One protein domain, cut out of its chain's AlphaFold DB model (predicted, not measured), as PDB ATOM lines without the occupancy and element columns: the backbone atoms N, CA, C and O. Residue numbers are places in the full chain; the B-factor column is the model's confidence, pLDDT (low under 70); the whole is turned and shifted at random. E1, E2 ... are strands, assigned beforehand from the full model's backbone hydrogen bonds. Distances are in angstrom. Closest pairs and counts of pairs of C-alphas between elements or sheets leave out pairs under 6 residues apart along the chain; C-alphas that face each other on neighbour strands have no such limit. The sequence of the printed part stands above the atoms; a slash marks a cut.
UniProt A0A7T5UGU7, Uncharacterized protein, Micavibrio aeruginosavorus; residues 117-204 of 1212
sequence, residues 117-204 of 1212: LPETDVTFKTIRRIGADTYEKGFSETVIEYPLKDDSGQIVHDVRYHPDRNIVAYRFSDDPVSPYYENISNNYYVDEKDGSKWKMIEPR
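Overview. This is residues 117 to 204 of the 1212 residues of an uncharacterized protein of Micavibrio aeruginosavorus (UniProt A0A7T5UGU7). A small closed barrel of six strands has one long curved hairpin, E1 and E2, whose far part runs past the barrel to a tip near Ala 132. A loop between E2 and E3 reaches away at the other end, to Gly 153. The printed part has 88 residues, with no named helix and the antiparallel strands E1 to E6 in chain order; round the ring run E1, E2, E3, E4, E6, E5 and back to E1. The class is all strand, though under half of the residues are in named elements; the whole is compact, with a radius of gyration of the C-alphas of 13.6 A and spans of 42 by 28 by 28 A.

Arrangement. E1, residues 119 to 130, and E2, residues 133 to 145, form an antiparallel hairpin at 160 degrees, with N 124 and O 139 2.9 A apart. E2 bends by 82 degrees at residue 142, and beyond the bend N 144 is 2.9 A from O 161 of E3, residues 159 to 162. E4, residues 167 to 171, completes a meander, E1 to E4, each strand the antiparallel neighbour of the one before; N 160 and O 169 are 2.8 A apart. E6, residues 197 to 201, is on the other side of E4 from E3, with N 170 and O 199 3.0 A apart. E5, residues 188 to 191, forms a hairpin with E6, N 189 and O 198 being 2.9 A apart, and closes the ring on E1, where N 125 and O 190 are 3.0 A apart. E1 and E4 are apart.

Along the chain. E1 begins at C-alpha 119 (22.873, -21.371, -25.995) and is 33.4 A long; E2 is 32.3 A long. E6 ends at C-alpha 201 (39.735, -16.521, -33.197).

Size, cuts and confidence. The C-alphas of Ala 132 and Gly 153, the two farthest apart, are 42.8 A from each other. The printed part has no cut; the links E2 to E3 and E4 to E5 are long. The pLDDT is under 70 at residues 129 to 130, 132 and 175 to 186.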
ATOM      1  N   LEU A 117      22.863 -15.409 -21.829       90.31
ATOM      2  CA  LEU A 117      22.881 -15.430 -23.292       90.31
ATOM      3  C   LEU A 117      22.311 -16.746 -23.839       90.31
ATOM      4  O   LEU A 117      22.455 -17.786 -23.199       90.31
ATOM      5  N   PRO A 118      21.704 -16.737 -25.042       91.81
ATOM      6  CA  PRO A 118      21.194 -17.952 -25.662       91.81
ATOM      7  C   PRO A 118      22.302 -18.971 -25.936       91.81
ATOM      8  O   PRO A 118      23.355 -18.626 -26.477       91.81
ATOM      9  N   GLU A 119      22.026 -20.235 -25.634       93.44
ATOM     10  CA  GLU A 119      22.873 -21.371 -25.995       93.44
ATOM     11  C   GLU A 119      22.256 -22.149 -27.160       93.44
ATOM     12  O   GLU A 119      21.035 -22.219 -27.317       93.44
ATOM     13  N   THR A 120      23.090 -22.722 -28.024       92.69
ATOM     14  CA  THR A 120      22.643 -23.539 -29.158       92.69
ATOM     15  C   THR A 120      23.630 -24.663 -29.427       92.69
ATOM     16  O   THR A 120      24.836 -24.440 -29.501       92.69
ATOM     17  N   ASP A 121      23.119 -25.874 -29.626       93.38
ATOM     18  CA  ASP A 121      23.932 -27.001 -30.074       93.38
ATOM     19  C   ASP A 121      24.273 -26.846 -31.555       93.38
ATOM     20  O   ASP A 121      23.387 -26.723 -32.408       93.38
ATOM     21  N   VAL A 122      25.569 -26.867 -31.864       91.31
ATOM     22  CA  VAL A 122      26.073 -26.771 -33.234       91.31
ATOM     23  C   VAL A 122      26.882 -28.004 -33.592       91.31
ATOM     24  O   VAL A 122      27.743 -28.467 -32.839       91.31
ATOM     25  N   THR A 123      26.633 -28.515 -34.793       91.50
ATOM     26  CA  THR A 123      27.477 -29.519 -35.436       91.50
ATOM     27  C   THR A 123      28.186 -28.845 -36.597       91.50
ATOM     28  O   THR A 123      27.552 -28.192 -37.426       91.50
ATOM     29  N   PHE A 124      29.511 -28.941 -36.642       89.19
ATOM     30  CA  PHE A 124      30.297 -28.233 -37.643       89.19
ATOM     31  C   PHE A 124      31.534 -29.002 -38.081       89.19
ATOM     32  O   PHE A 124      32.080 -29.837 -37.355       89.19
ATOM     33  N   LYS A 125      32.034 -28.639 -39.261       85.69
ATOM     34  CA  LYS A 125      33.284 -29.168 -39.810       85.69
ATOM     35  C   LYS A 125      34.352 -28.093 -39.858       85.69
ATOM     36  O   LYS A 125      34.154 -27.049 -40.475       85.69
ATOM     37  N   THR A 126      35.512 -28.363 -39.262       82.69
ATOM     38  CA  THR A 126      36.719 -27.570 -39.536       82.69
ATOM     39  C   THR A 126      37.397 -28.097 -40.786       82.69
ATOM     40  O   THR A 126      37.566 -29.312 -40.911       82.69
ATOM     41  N   ILE A 127      37.841 -27.201 -41.659       76.06
ATOM     42  CA  ILE A 127      38.468 -27.540 -42.938       76.06
ATOM     43  C   ILE A 127      39.913 -27.056 -42.899       76.06
ATOM     44  O   ILE A 127      40.131 -25.875 -42.659       76.06
ATOM     45  N   ARG A 128      40.904 -27.912 -43.164       72.31
ATOM     46  CA  ARG A 128      42.325 -27.543 -43.278       72.31
ATOM     47  C   ARG A 128      42.866 -27.904 -44.655       72.31
ATOM     48  O   ARG A 128      42.833 -29.071 -45.024       72.31
ATOM     49  N   ARG A 129      43.446 -26.935 -45.364       67.44
ATOM     50  CA  ARG A 129      44.112 -27.167 -46.653       67.44
ATOM     51  C   ARG A 129      45.634 -27.230 -46.494       67.44
ATOM     52  O   ARG A 129      46.224 -26.355 -45.861       67.44
ATOM     53  N   ILE A 130      46.262 -28.263 -47.055       68.31
ATOM     54  CA  ILE A 130      47.723 -28.410 -47.137       68.31
ATOM     55  C   ILE A 130      48.053 -28.804 -48.580       68.31
ATOM     56  O   ILE A 130      47.847 -29.951 -48.970       68.31
ATOM     57  N   GLY A 131      48.529 -27.861 -49.396       71.25
ATOM     58  CA  GLY A 131      48.715 -28.112 -50.825       71.25
ATOM     59  C   GLY A 131      47.383 -28.297 -51.561       71.25
ATOM     60  O   GLY A 131      46.446 -27.498 -51.434       71.25
ATOM     61  N   ALA A 132      47.299 -29.379 -52.338       68.50
ATOM     62  CA  ALA A 132      46.074 -29.799 -53.020       68.50
ATOM     63  C   ALA A 132      45.092 -30.545 -52.096       68.50
ATOM     64  O   ALA A 132      43.916 -30.669 -52.439       68.50
ATOM     65  N   ASP A 133      45.547 -31.008 -50.928       72.06
ATOM     66  CA  ASP A 133      44.752 -31.839 -50.030       72.06
ATOM     67  C   ASP A 133      43.917 -30.993 -49.064       72.06
ATOM     68  O   ASP A 133      44.384 -30.005 -48.486       72.06
ATOM     69  N   THR A 134      42.670 -31.419 -48.857       73.25
ATOM     70  CA  THR A 134      41.733 -30.823 -47.900       73.25
ATOM     71  C   THR A 134      41.377 -31.852 -46.832       73.25
ATOM     72  O   THR A 134      40.934 -32.954 -47.140       73.25
ATOM     73  N   TYR A 135      41.572 -31.488 -45.568       76.50
ATOM     74  CA  TYR A 135      41.287 -32.315 -44.401       76.50
ATOM     75  C   TYR A 135      40.101 -31.738 -43.635       76.50
ATOM     76  O   TYR A 135      40.160 -30.598 -43.172       76.50
ATOM     77  N   GLU A 136      39.052 -32.532 -43.450       81.12
ATOM     78  CA  GLU A 136      37.881 -32.157 -42.656       81.12
ATOM     79  C   GLU A 136      37.871 -32.891 -41.314       81.12
ATOM     80  O   GLU A 136      38.236 -34.065 -41.223       81.12
ATOM     81  N   LYS A 137      37.426 -32.208 -40.257       83.44
ATOM     82  CA  LYS A 137      37.165 -32.822 -38.952       83.44
ATOM     83  C   LYS A 137      35.841 -32.308 -38.395       83.44
ATOM     84  O   LYS A 137      35.688 -31.101 -38.216       83.44
ATOM     85  N   GLY A 138      34.910 -33.229 -38.154       85.25
ATOM     86  CA  GLY A 138      33.596 -32.945 -37.580       85.25
ATOM     87  C   GLY A 138      33.643 -32.807 -36.061       85.25
ATOM     88  O   GLY A 138      34.444 -33.467 -35.389       85.25
ATOM     89  N   PHE A 139      32.786 -31.942 -35.534       88.25
ATOM     90  CA  PHE A 139      32.650 -31.654 -34.114       88.25
ATOM     91  C   PHE A 139      31.198 -31.334 -33.760       88.25
ATOM     92  O   PHE A 139      30.447 -30.856 -34.605       88.25
ATOM     93  N   SER A 140      30.837 -31.567 -32.500       91.19
ATOM     94  CA  SER A 140      29.558 -31.169 -31.917       91.19
ATOM     95  C   SER A 140      29.832 -30.560 -30.548       91.19
ATOM     96  O   SER A 140      30.531 -31.190 -29.754       91.19
ATOM     97  N   GLU A 141      29.338 -29.352 -30.296       93.19
ATOM     98  CA  GLU A 141      29.431 -28.677 -28.993       93.19
ATOM     99  C   GLU A 141      28.272 -27.684 -28.819       93.19
ATOM    100  O   GLU A 141      27.676 -27.240 -29.805       93.19
ATOM    101  N   THR A 142      27.964 -27.327 -27.575       94.56
ATOM    102  CA  THR A 142      27.023 -26.249 -27.249       94.56
ATOM    103  C   THR A 142      27.770 -24.916 -27.281       94.56
ATOM    104  O   THR A 142      28.811 -24.764 -26.641       94.56
ATOM    105  N   VAL A 143      27.266 -23.946 -28.045       94.06
ATOM    106  CA  VAL A 143      27.860 -22.604 -28.173       94.06
ATOM    107  C   VAL A 143      26.950 -21.534 -27.594       94.06
ATOM    108  O   VAL A 143      25.732 -21.676 -27.607       94.06
ATOM    109  N   ILE A 144      27.550 -20.434 -27.145       94.88
ATOM    110  CA  ILE A 144      26.842 -19.248 -26.650       94.88
ATOM    111  C   ILE A 144      26.719 -18.236 -27.791       94.88
ATOM    112  O   ILE A 144      27.733 -17.838 -28.370       94.88
ATOM    113  N   GLU A 145      25.508 -17.791 -28.117       94.50
ATOM    114  CA  GLU A 145      25.253 -16.816 -29.180       94.50
ATOM    115  C   GLU A 145      25.252 -15.379 -28.641       94.50
ATOM    116  O   GLU A 145      24.422 -15.001 -27.816       94.50
ATOM    117  N   TYR A 146      26.157 -14.534 -29.145       95.12
ATOM    118  CA  TYR A 146      26.267 -13.145 -28.703       95.12
ATOM    119  C   TYR A 146      25.398 -12.215 -29.577       95.12
ATOM    120  O   TYR A 146      25.649 -12.111 -30.785       95.12
ATOM    121  N   PRO A 147      24.385 -11.528 -29.010       95.00
ATOM    122  CA  PRO A 147      23.442 -10.727 -29.781       95.00
ATOM    123  C   PRO A 147      24.053  -9.392 -30.216       95.00
ATOM    124  O   PRO A 147      24.684  -8.681 -29.433       95.00
ATOM    125  N   LEU A 148      23.791  -8.996 -31.460       94.50
ATOM    126  CA  LEU A 148      24.157  -7.689 -32.008       94.50
ATOM    127  C   LEU A 148      22.961  -7.054 -32.709       94.50
ATOM    128  O   LEU A 148      22.132  -7.756 -33.268       94.50
ATOM    129  N   LYS A 149      22.889  -5.724 -32.741       94.06
ATOM    130  CA  LYS A 149      21.946  -4.990 -33.596       94.06
ATOM    131  C   LYS A 149      22.592  -4.691 -34.939       94.06
ATOM    132  O   LYS A 149      23.644  -4.051 -34.968       94.06
ATOM    133  N   ASP A 150      21.990  -5.129 -36.032       92.06
ATOM    134  CA  ASP A 150      22.428  -4.731 -37.369       92.06
ATOM    135  C   ASP A 150      22.094  -3.252 -37.665       92.06
ATOM    136  O   ASP A 150      21.623  -2.509 -36.796       92.06
ATOM    137  N   ASP A 151      22.361  -2.797 -38.891       88.00
ATOM    138  CA  ASP A 151      22.089  -1.411 -39.292       88.00
ATOM    139  C   ASP A 151      20.587  -1.088 -39.391       88.00
ATOM    140  O   ASP A 151      20.216   0.084 -39.314       88.00
ATOM    141  N   SER A 152      19.723  -2.105 -39.500       89.44
ATOM    142  CA  SER A 152      18.261  -1.965 -39.454       89.44
ATOM    143  C   SER A 152      17.707  -1.930 -38.020       89.44
ATOM    144  O   SER A 152      16.553  -1.565 -37.800       89.44
ATOM    145  N   GLY A 153      18.541  -2.267 -37.031       86.56
ATOM    146  CA  GLY A 153      18.165  -2.391 -35.626       86.56
ATOM    147  C   GLY A 153      17.649  -3.779 -35.238       86.56
ATOM    148  O   GLY A 153      17.288  -3.967 -34.072       86.56
ATOM    149  N   GLN A 154      17.643  -4.743 -36.165       94.12
ATOM    150  CA  GLN A 154      17.286  -6.135 -35.902       94.12
ATOM    151  C   GLN A 154      18.392  -6.829 -35.099       94.12
ATOM    152  O   GLN A 154      19.582  -6.594 -35.318       94.12
ATOM    153  N   ILE A 155      17.999  -7.692 -34.159       93.62
ATOM    154  CA  ILE A 155      18.943  -8.532 -33.416       93.62
ATOM    155  C   ILE A 155      19.403  -9.685 -34.318       93.62
ATOM    156  O   ILE A 155      18.579 -10.435 -34.839       93.62
ATOM    157  N   VAL A 156      20.716  -9.822 -34.478       93.06
ATOM    158  CA  VAL A 156      21.395 -10.881 -35.229       93.06
ATOM    159  C   VAL A 156      22.409 -11.598 -34.337       93.06
ATOM    160  O   VAL A 156      23.039 -10.980 -33.476       93.06
ATOM    161  N   HIS A 157      22.604 -12.895 -34.578       92.81
ATOM    162  CA  HIS A 157      23.522 -13.766 -33.836       92.81
ATOM    163  C   HIS A 157      24.712 -14.162 -34.715       92.81
ATOM    164  O   HIS A 157      24.969 -15.331 -34.969       92.81
ATOM    165  N   ASP A 158      25.433 -13.168 -35.236       94.38
ATOM    166  CA  ASP A 158      26.589 -13.380 -36.123       94.38
ATOM    167  C   ASP A 158      27.900 -13.643 -35.360       94.38
ATOM    168  O   ASP A 158      28.985 -13.596 -35.947       94.38
ATOM    169  N   VAL A 159      27.814 -13.882 -34.050       95.81
ATOM    170  CA  VAL A 159      28.946 -14.115 -33.152       95.81
ATOM    171  C   VAL A 159      28.600 -15.230 -32.175       95.81
ATOM    172  O   VAL A 159      27.516 -15.242 -31.597       95.81
ATOM    173  N   ARG A 160      29.542 -16.150 -31.979       94.38
ATOM    174  CA  ARG A 160      29.432 -17.302 -31.085       94.38
ATOM    175  C   ARG A 160      30.663 -17.403 -30.194       94.38
ATOM    176  O   ARG A 160      31.774 -17.110 -30.632       94.38
ATOM    177  N   TYR A 161      30.487 -17.861 -28.966       94.19
ATOM    178  CA  TYR A 161      31.574 -18.302 -28.101       94.19
ATOM    179  C   TYR A 161      31.485 -19.818 -27.918       94.19
ATOM    180  O   TYR A 161      30.412 -20.342 -27.640       94.19
ATOM    181  N   HIS A 162      32.608 -20.508 -28.107       93.12
ATOM    182  CA  HIS A 162      32.758 -21.960 -28.000       93.12
ATOM    183  C   HIS A 162      33.453 -22.287 -26.664       93.12
ATOM    184  O   HIS A 162      34.685 -22.154 -26.592       93.12
ATOM    185  N   PRO A 163      32.718 -22.674 -25.602       89.12
ATOM    186  CA  PRO A 163      33.276 -22.845 -24.259       89.12
ATOM    187  C   PRO A 163      34.327 -23.955 -24.179       89.12
ATOM    188  O   PRO A 163      35.418 -23.718 -23.653       89.12
ATOM    189  N   ASP A 164      34.060 -25.115 -24.785       85.00
ATOM    190  CA  ASP A 164      34.942 -26.294 -24.732       85.00
ATOM    191  C   ASP A 164      36.303 -26.045 -25.392       85.00
ATOM    192  O   ASP A 164      37.319 -26.653 -25.043       85.00
ATOM    193  N   ARG A 165      36.336 -25.120 -26.356       83.75
ATOM    194  CA  ARG A 165      37.548 -24.726 -27.087       83.75
ATOM    195  C   ARG A 165      38.154 -23.423 -26.607       83.75
ATOM    196  O   ARG A 165      39.291 -23.139 -26.979       83.75
ATOM    197  N   ASN A 166      37.414 -22.637 -25.824       84.75
ATOM    198  CA  ASN A 166      37.761 -21.268 -25.459       84.75
ATOM    199  C   ASN A 166      38.077 -20.430 -26.716       84.75
ATOM    200  O   ASN A 166      39.194 -19.939 -26.877       84.75
ATOM    201  N   ILE A 167      37.108 -20.330 -27.635       89.06
ATOM    202  CA  ILE A 167      37.228 -19.659 -28.944       89.06
ATOM    203  C   ILE A 167      36.035 -18.728 -29.183       89.06
ATOM    204  O   ILE A 167      34.899 -19.085 -28.891       89.06
ATOM    205  N   VAL A 168      36.282 -17.562 -29.781       91.75
ATOM    206  CA  VAL A 168      35.237 -16.705 -30.362       91.75
ATOM    207  C   VAL A 168      35.130 -17.019 -31.849       91.75
ATOM    208  O   VAL A 168      36.142 -17.126 -32.537       91.75
ATOM    209  N   ALA A 169      33.918 -17.153 -32.365       93.06
ATOM    210  CA  ALA A 169      33.646 -17.314 -33.780       93.06
ATOM    211  C   ALA A 169      32.739 -16.191 -34.279       93.06
ATOM    212  O   ALA A 169      31.793 -15.806 -33.600       93.06
ATOM    213  N   TYR A 170      33.000 -15.675 -35.476       93.25
ATOM    214  CA  TYR A 170      32.114 -14.713 -36.131       93.25
ATOM    215  C   TYR A 170      31.795 -15.139 -37.558       93.25
ATOM    216  O   TYR A 170      32.624 -15.750 -38.244       93.25
ATOM    217  N   ARG A 171      30.583 -14.814 -38.004       90.19
ATOM    218  CA  ARG A 171      30.108 -15.140 -39.347       90.19
ATOM    219  C   ARG A 171      30.914 -14.364 -40.393       90.19
ATOM    220  O   ARG A 171      31.166 -13.168 -40.228       90.19
ATOM    221  N   PHE A 172      31.313 -15.031 -41.473       84.62
ATOM    222  CA  PHE A 172      32.073 -14.429 -42.573       84.62
ATOM    223  C   PHE A 172      31.580 -14.940 -43.937       84.62
ATOM    224  O   PHE A 172      30.957 -15.997 -44.014       84.62
ATOM    225  N   SER A 173      31.824 -14.184 -45.009       77.56
ATOM    226  CA  SER A 173      31.349 -14.504 -46.368       77.56
ATOM    227  C   SER A 173      32.399 -15.138 -47.286       77.56
ATOM    228  O   SER A 173      32.023 -15.708 -48.312       77.56
ATOM    229  N   ASP A 174      33.688 -15.065 -46.942       70.94
ATOM    230  CA  ASP A 174      34.762 -15.594 -47.790       70.94
ATOM    231  C   ASP A 174      34.715 -17.133 -47.903       70.94
ATOM    232  O   ASP A 174      34.055 -17.837 -47.134       70.94
ATOM    233  N   ASP A 175      35.409 -17.692 -48.894       68.12
ATOM    234  CA  ASP A 175      35.529 -19.142 -49.049       68.12
ATOM    235  C   ASP A 175      36.663 -19.711 -48.165       68.12
ATOM    236  O   ASP A 175      37.833 -19.431 -48.445       68.12
ATOM    237  N   PRO A 176      36.368 -20.529 -47.126       62.66
ATOM    238  CA  PRO A 176      37.392 -21.144 -46.272       62.66
ATOM    239  C   PRO A 176      38.318 -22.113 -47.024       62.66
ATOM    240  O   PRO A 176      39.361 -22.492 -46.487       62.66
ATOM    241  N   VAL A 177      37.957 -22.516 -48.248       65.44
ATOM    242  CA  VAL A 177      38.747 -23.410 -49.117       65.44
ATOM    243  C   VAL A 177      39.671 -22.622 -50.071       65.44
ATOM    244  O   VAL A 177      40.479 -23.211 -50.800       65.44
ATOM    245  N   SER A 178      39.608 -21.283 -50.047       65.44
ATOM    246  CA  SER A 178      40.399 -20.404 -50.915       65.44
ATOM    247  C   SER A 178      41.916 -20.638 -50.776       65.44
ATOM    248  O   SER A 178      42.419 -20.737 -49.651       65.44
ATOM    249  N   PRO A 179      42.683 -20.647 -51.891       62.44
ATOM    250  CA  PRO A 179      44.150 -20.698 -51.864       62.44
ATOM    251  C   PRO A 179      44.788 -19.571 -51.042       62.44
ATOM    252  O   PRO A 179      45.892 -19.729 -50.532       62.44
ATOM    253  N   TYR A 180      44.084 -18.444 -50.867       56.81
ATOM    254  CA  TYR A 180      44.535 -17.325 -50.035       56.81
ATOM    255  C   TYR A 180      44.846 -17.741 -48.583       56.81
ATOM    256  O   TYR A 180      45.662 -17.098 -47.923       56.81
ATOM    257  N   TYR A 181      44.238 -18.827 -48.089       58.62
ATOM    258  CA  TYR A 181      44.434 -19.336 -46.728       58.62
ATOM    259  C   TYR A 181      45.325 -20.596 -46.649       58.62
ATOM    260  O   TYR A 181      45.359 -21.267 -45.617       58.62
ATOM    261  N   GLU A 182      46.066 -20.936 -47.708       51.94
ATOM    262  CA  GLU A 182      46.950 -22.108 -47.736       51.94
ATOM    263  C   GLU A 182      48.068 -22.029 -46.673       51.94
ATOM    264  O   GLU A 182      48.712 -20.997 -46.493       51.94
ATOM    265  N   ASN A 183      48.309 -23.131 -45.946       48.16
ATOM    266  CA  ASN A 183      49.265 -23.230 -44.826       48.16
ATOM    267  C   ASN A 183      48.991 -22.317 -43.616       48.16
ATOM    268  O   ASN A 183      49.784 -22.299 -42.668       48.16
ATOM    269  N   ILE A 184      47.854 -21.625 -43.583       49.56
ATOM    270  CA  ILE A 184      47.342 -21.018 -42.358       49.56
ATOM    271  C   ILE A 184      46.674 -22.142 -41.554       49.56
ATOM    272  O   ILE A 184      45.959 -22.981 -42.095       49.56
ATOM    273  N   SER A 185      46.946 -22.230 -40.248       46.31
ATOM    274  CA  SER A 185      46.161 -23.086 -39.350       46.31
ATOM    275  C   SER A 185      44.701 -22.651 -39.475       46.31
ATOM    276  O   SER A 185      44.358 -21.580 -38.983       46.31
ATOM    277  N   ASN A 186      43.875 -23.408 -40.201       54.03
ATOM    278  CA  ASN A 186      42.538 -22.953 -40.559       54.03
ATOM    279  C   ASN A 186      41.650 -22.828 -39.317       54.03
ATOM    280  O   ASN A 186      41.098 -23.800 -38.807       54.03
ATOM    281  N   ASN A 187      41.505 -21.583 -38.875       70.88
ATOM    282  CA  ASN A 187      40.602 -21.127 -37.837       70.88
ATOM    283  C   ASN A 187      39.190 -20.929 -38.417       70.88
ATOM    284  O   ASN A 187      38.621 -19.855 -38.271       70.88
ATOM    285  N   TYR A 188      38.638 -21.896 -39.152       81.44
ATOM    286  CA  TYR A 188      37.337 -21.737 -39.812       81.44
ATOM    287  C   TYR A 188      36.487 -22.994 -39.685       81.44
ATOM    288  O   TYR A 188      37.023 -24.104 -39.624       81.44
ATOM    289  N   TYR A 189      35.167 -22.818 -39.698       86.44
ATOM    290  CA  TYR A 189      34.226 -23.921 -39.810       86.44
ATOM    291  C   TYR A 189      33.003 -23.594 -40.663       86.44
ATOM    292  O   TYR A 189      32.669 -22.427 -40.876       86.44
ATOM    293  N   VAL A 190      32.344 -24.653 -41.131       86.50
ATOM    294  CA  VAL A 190      31.013 -24.607 -41.744       86.50
ATOM    295  C   VAL A 190      30.035 -25.285 -40.795       86.50
ATOM    296  O   VAL A 190      30.281 -26.419 -40.378       86.50
ATOM    297  N   ASP A 191      28.978 -24.571 -40.418       88.94
ATOM    298  CA  ASP A 191      27.864 -25.108 -39.636       88.94
ATOM    299  C   ASP A 191      27.046 -26.053 -40.528       88.94
ATOM    300  O   ASP A 191      26.630 -25.682 -41.627       88.94
ATOM    301  N   GLU A 192      26.864 -27.299 -40.095       89.62
ATOM    302  CA  GLU A 192      26.197 -28.325 -40.902       89.62
ATOM    303  C   GLU A 192      24.689 -28.082 -41.032       89.62
ATOM    304  O   GLU A 192      24.071 -28.583 -41.973       89.62
ATOM    305  N   LYS A 193      24.088 -27.309 -40.118       87.06
ATOM    306  CA  LYS A 193      22.639 -27.088 -40.084       87.06
ATOM    307  C   LYS A 193      22.175 -26.086 -41.138       87.06
ATOM    308  O   LYS A 193      21.140 -26.300 -41.765       87.06
ATOM    309  N   ASP A 194      22.906 -24.987 -41.305       87.31
ATOM    310  CA  ASP A 194      22.522 -23.874 -42.185       87.31
ATOM    311  C   ASP A 194      23.560 -23.566 -43.281       87.31
ATOM    312  O   ASP A 194      23.335 -22.691 -44.119       87.31
ATOM    313  N   GLY A 195      24.691 -24.279 -43.300       85.88
ATOM    314  CA  GLY A 195      25.786 -24.059 -44.246       85.88
ATOM    315  C   GLY A 195      26.550 -22.752 -44.015       85.88
ATOM    316  O   GLY A 195      27.370 -22.362 -44.854       85.88
ATOM    317  N   SER A 196      26.290 -22.048 -42.910       89.06
ATOM    318  CA  SER A 196      26.933 -20.775 -42.617       89.06
ATOM    319  C   SER A 196      28.409 -20.965 -42.271       89.06
ATOM    320  O   SER A 196      28.836 -21.967 -41.695       89.06
ATOM    321  N   LYS A 197      29.219 -19.981 -42.664       89.50
ATOM    322  CA  LYS A 197      30.674 -20.024 -42.542       89.50
ATOM    323  C   LYS A 197      31.125 -19.129 -41.396       89.50
ATOM    324  O   LYS A 197      30.719 -17.968 -41.293       89.50
ATOM    325  N   TRP A 198      32.006 -19.664 -40.562       90.56
ATOM    326  CA  TRP A 198      32.466 -19.025 -39.335       90.56
ATOM    327  C   TRP A 198      33.982 -18.983 -39.249       90.56
ATOM    328  O   TRP A 198      34.663 -19.966 -39.547       90.56
ATOM    329  N   LYS A 199      34.514 -17.841 -38.815       88.12
ATOM    330  CA  LYS A 199      35.933 -17.656 -38.529       88.12
ATOM    331  C   LYS A 199      36.146 -17.675 -37.027       88.12
ATOM    332  O   LYS A 199      35.618 -16.831 -36.314       88.12
ATOM    333  N   MET A 200      36.934 -18.634 -36.574       87.88
ATOM    334  CA  MET A 200      37.421 -18.769 -35.214       87.88
ATOM    335  C   MET A 200      38.575 -17.798 -34.946       87.88
ATOM    336  O   MET A 200      39.432 -17.529 -35.793       87.88
ATOM    337  N   ILE A 201      38.630 -17.296 -33.727       85.75
ATOM    338  CA  ILE A 201      39.735 -16.521 -33.197       85.75
ATOM    339  C   ILE A 201      39.854 -16.799 -31.703       85.75
ATOM    340  O   ILE A 201      38.863 -17.003 -31.002       85.75
ATOM    341  N   GLU A 202      41.083 -16.842 -31.208       85.69
ATOM    342  CA  GLU A 202      41.305 -16.976 -29.776       85.69
ATOM    343  C   GLU A 202      40.790 -15.718 -29.048       85.69
ATOM    344  O   GLU A 202      41.025 -14.599 -29.522       85.69
ATOM    345  N   PRO A 203      40.092 -15.884 -27.914       86.94
ATOM    346  CA  PRO A 203      39.486 -14.786 -27.186       86.94
ATOM    347  C   PRO A 203      40.552 -13.858 -26.602       86.94
ATOM    348  O   PRO A 203      41.631 -14.291 -26.185       86.94
ATOM    349  N   ARG A 204      40.220 -12.571 -26.545       86.44
ATOM    350  CA  ARG A 204      41.038 -11.500 -25.974       86.44
ATOM    351  C   ARG A 204      40.166 -10.598 -25.113       86.44
ATOM    352  O   ARG A 204      38.942 -10.605 -25.236       86.44
TER     353      ARG A 204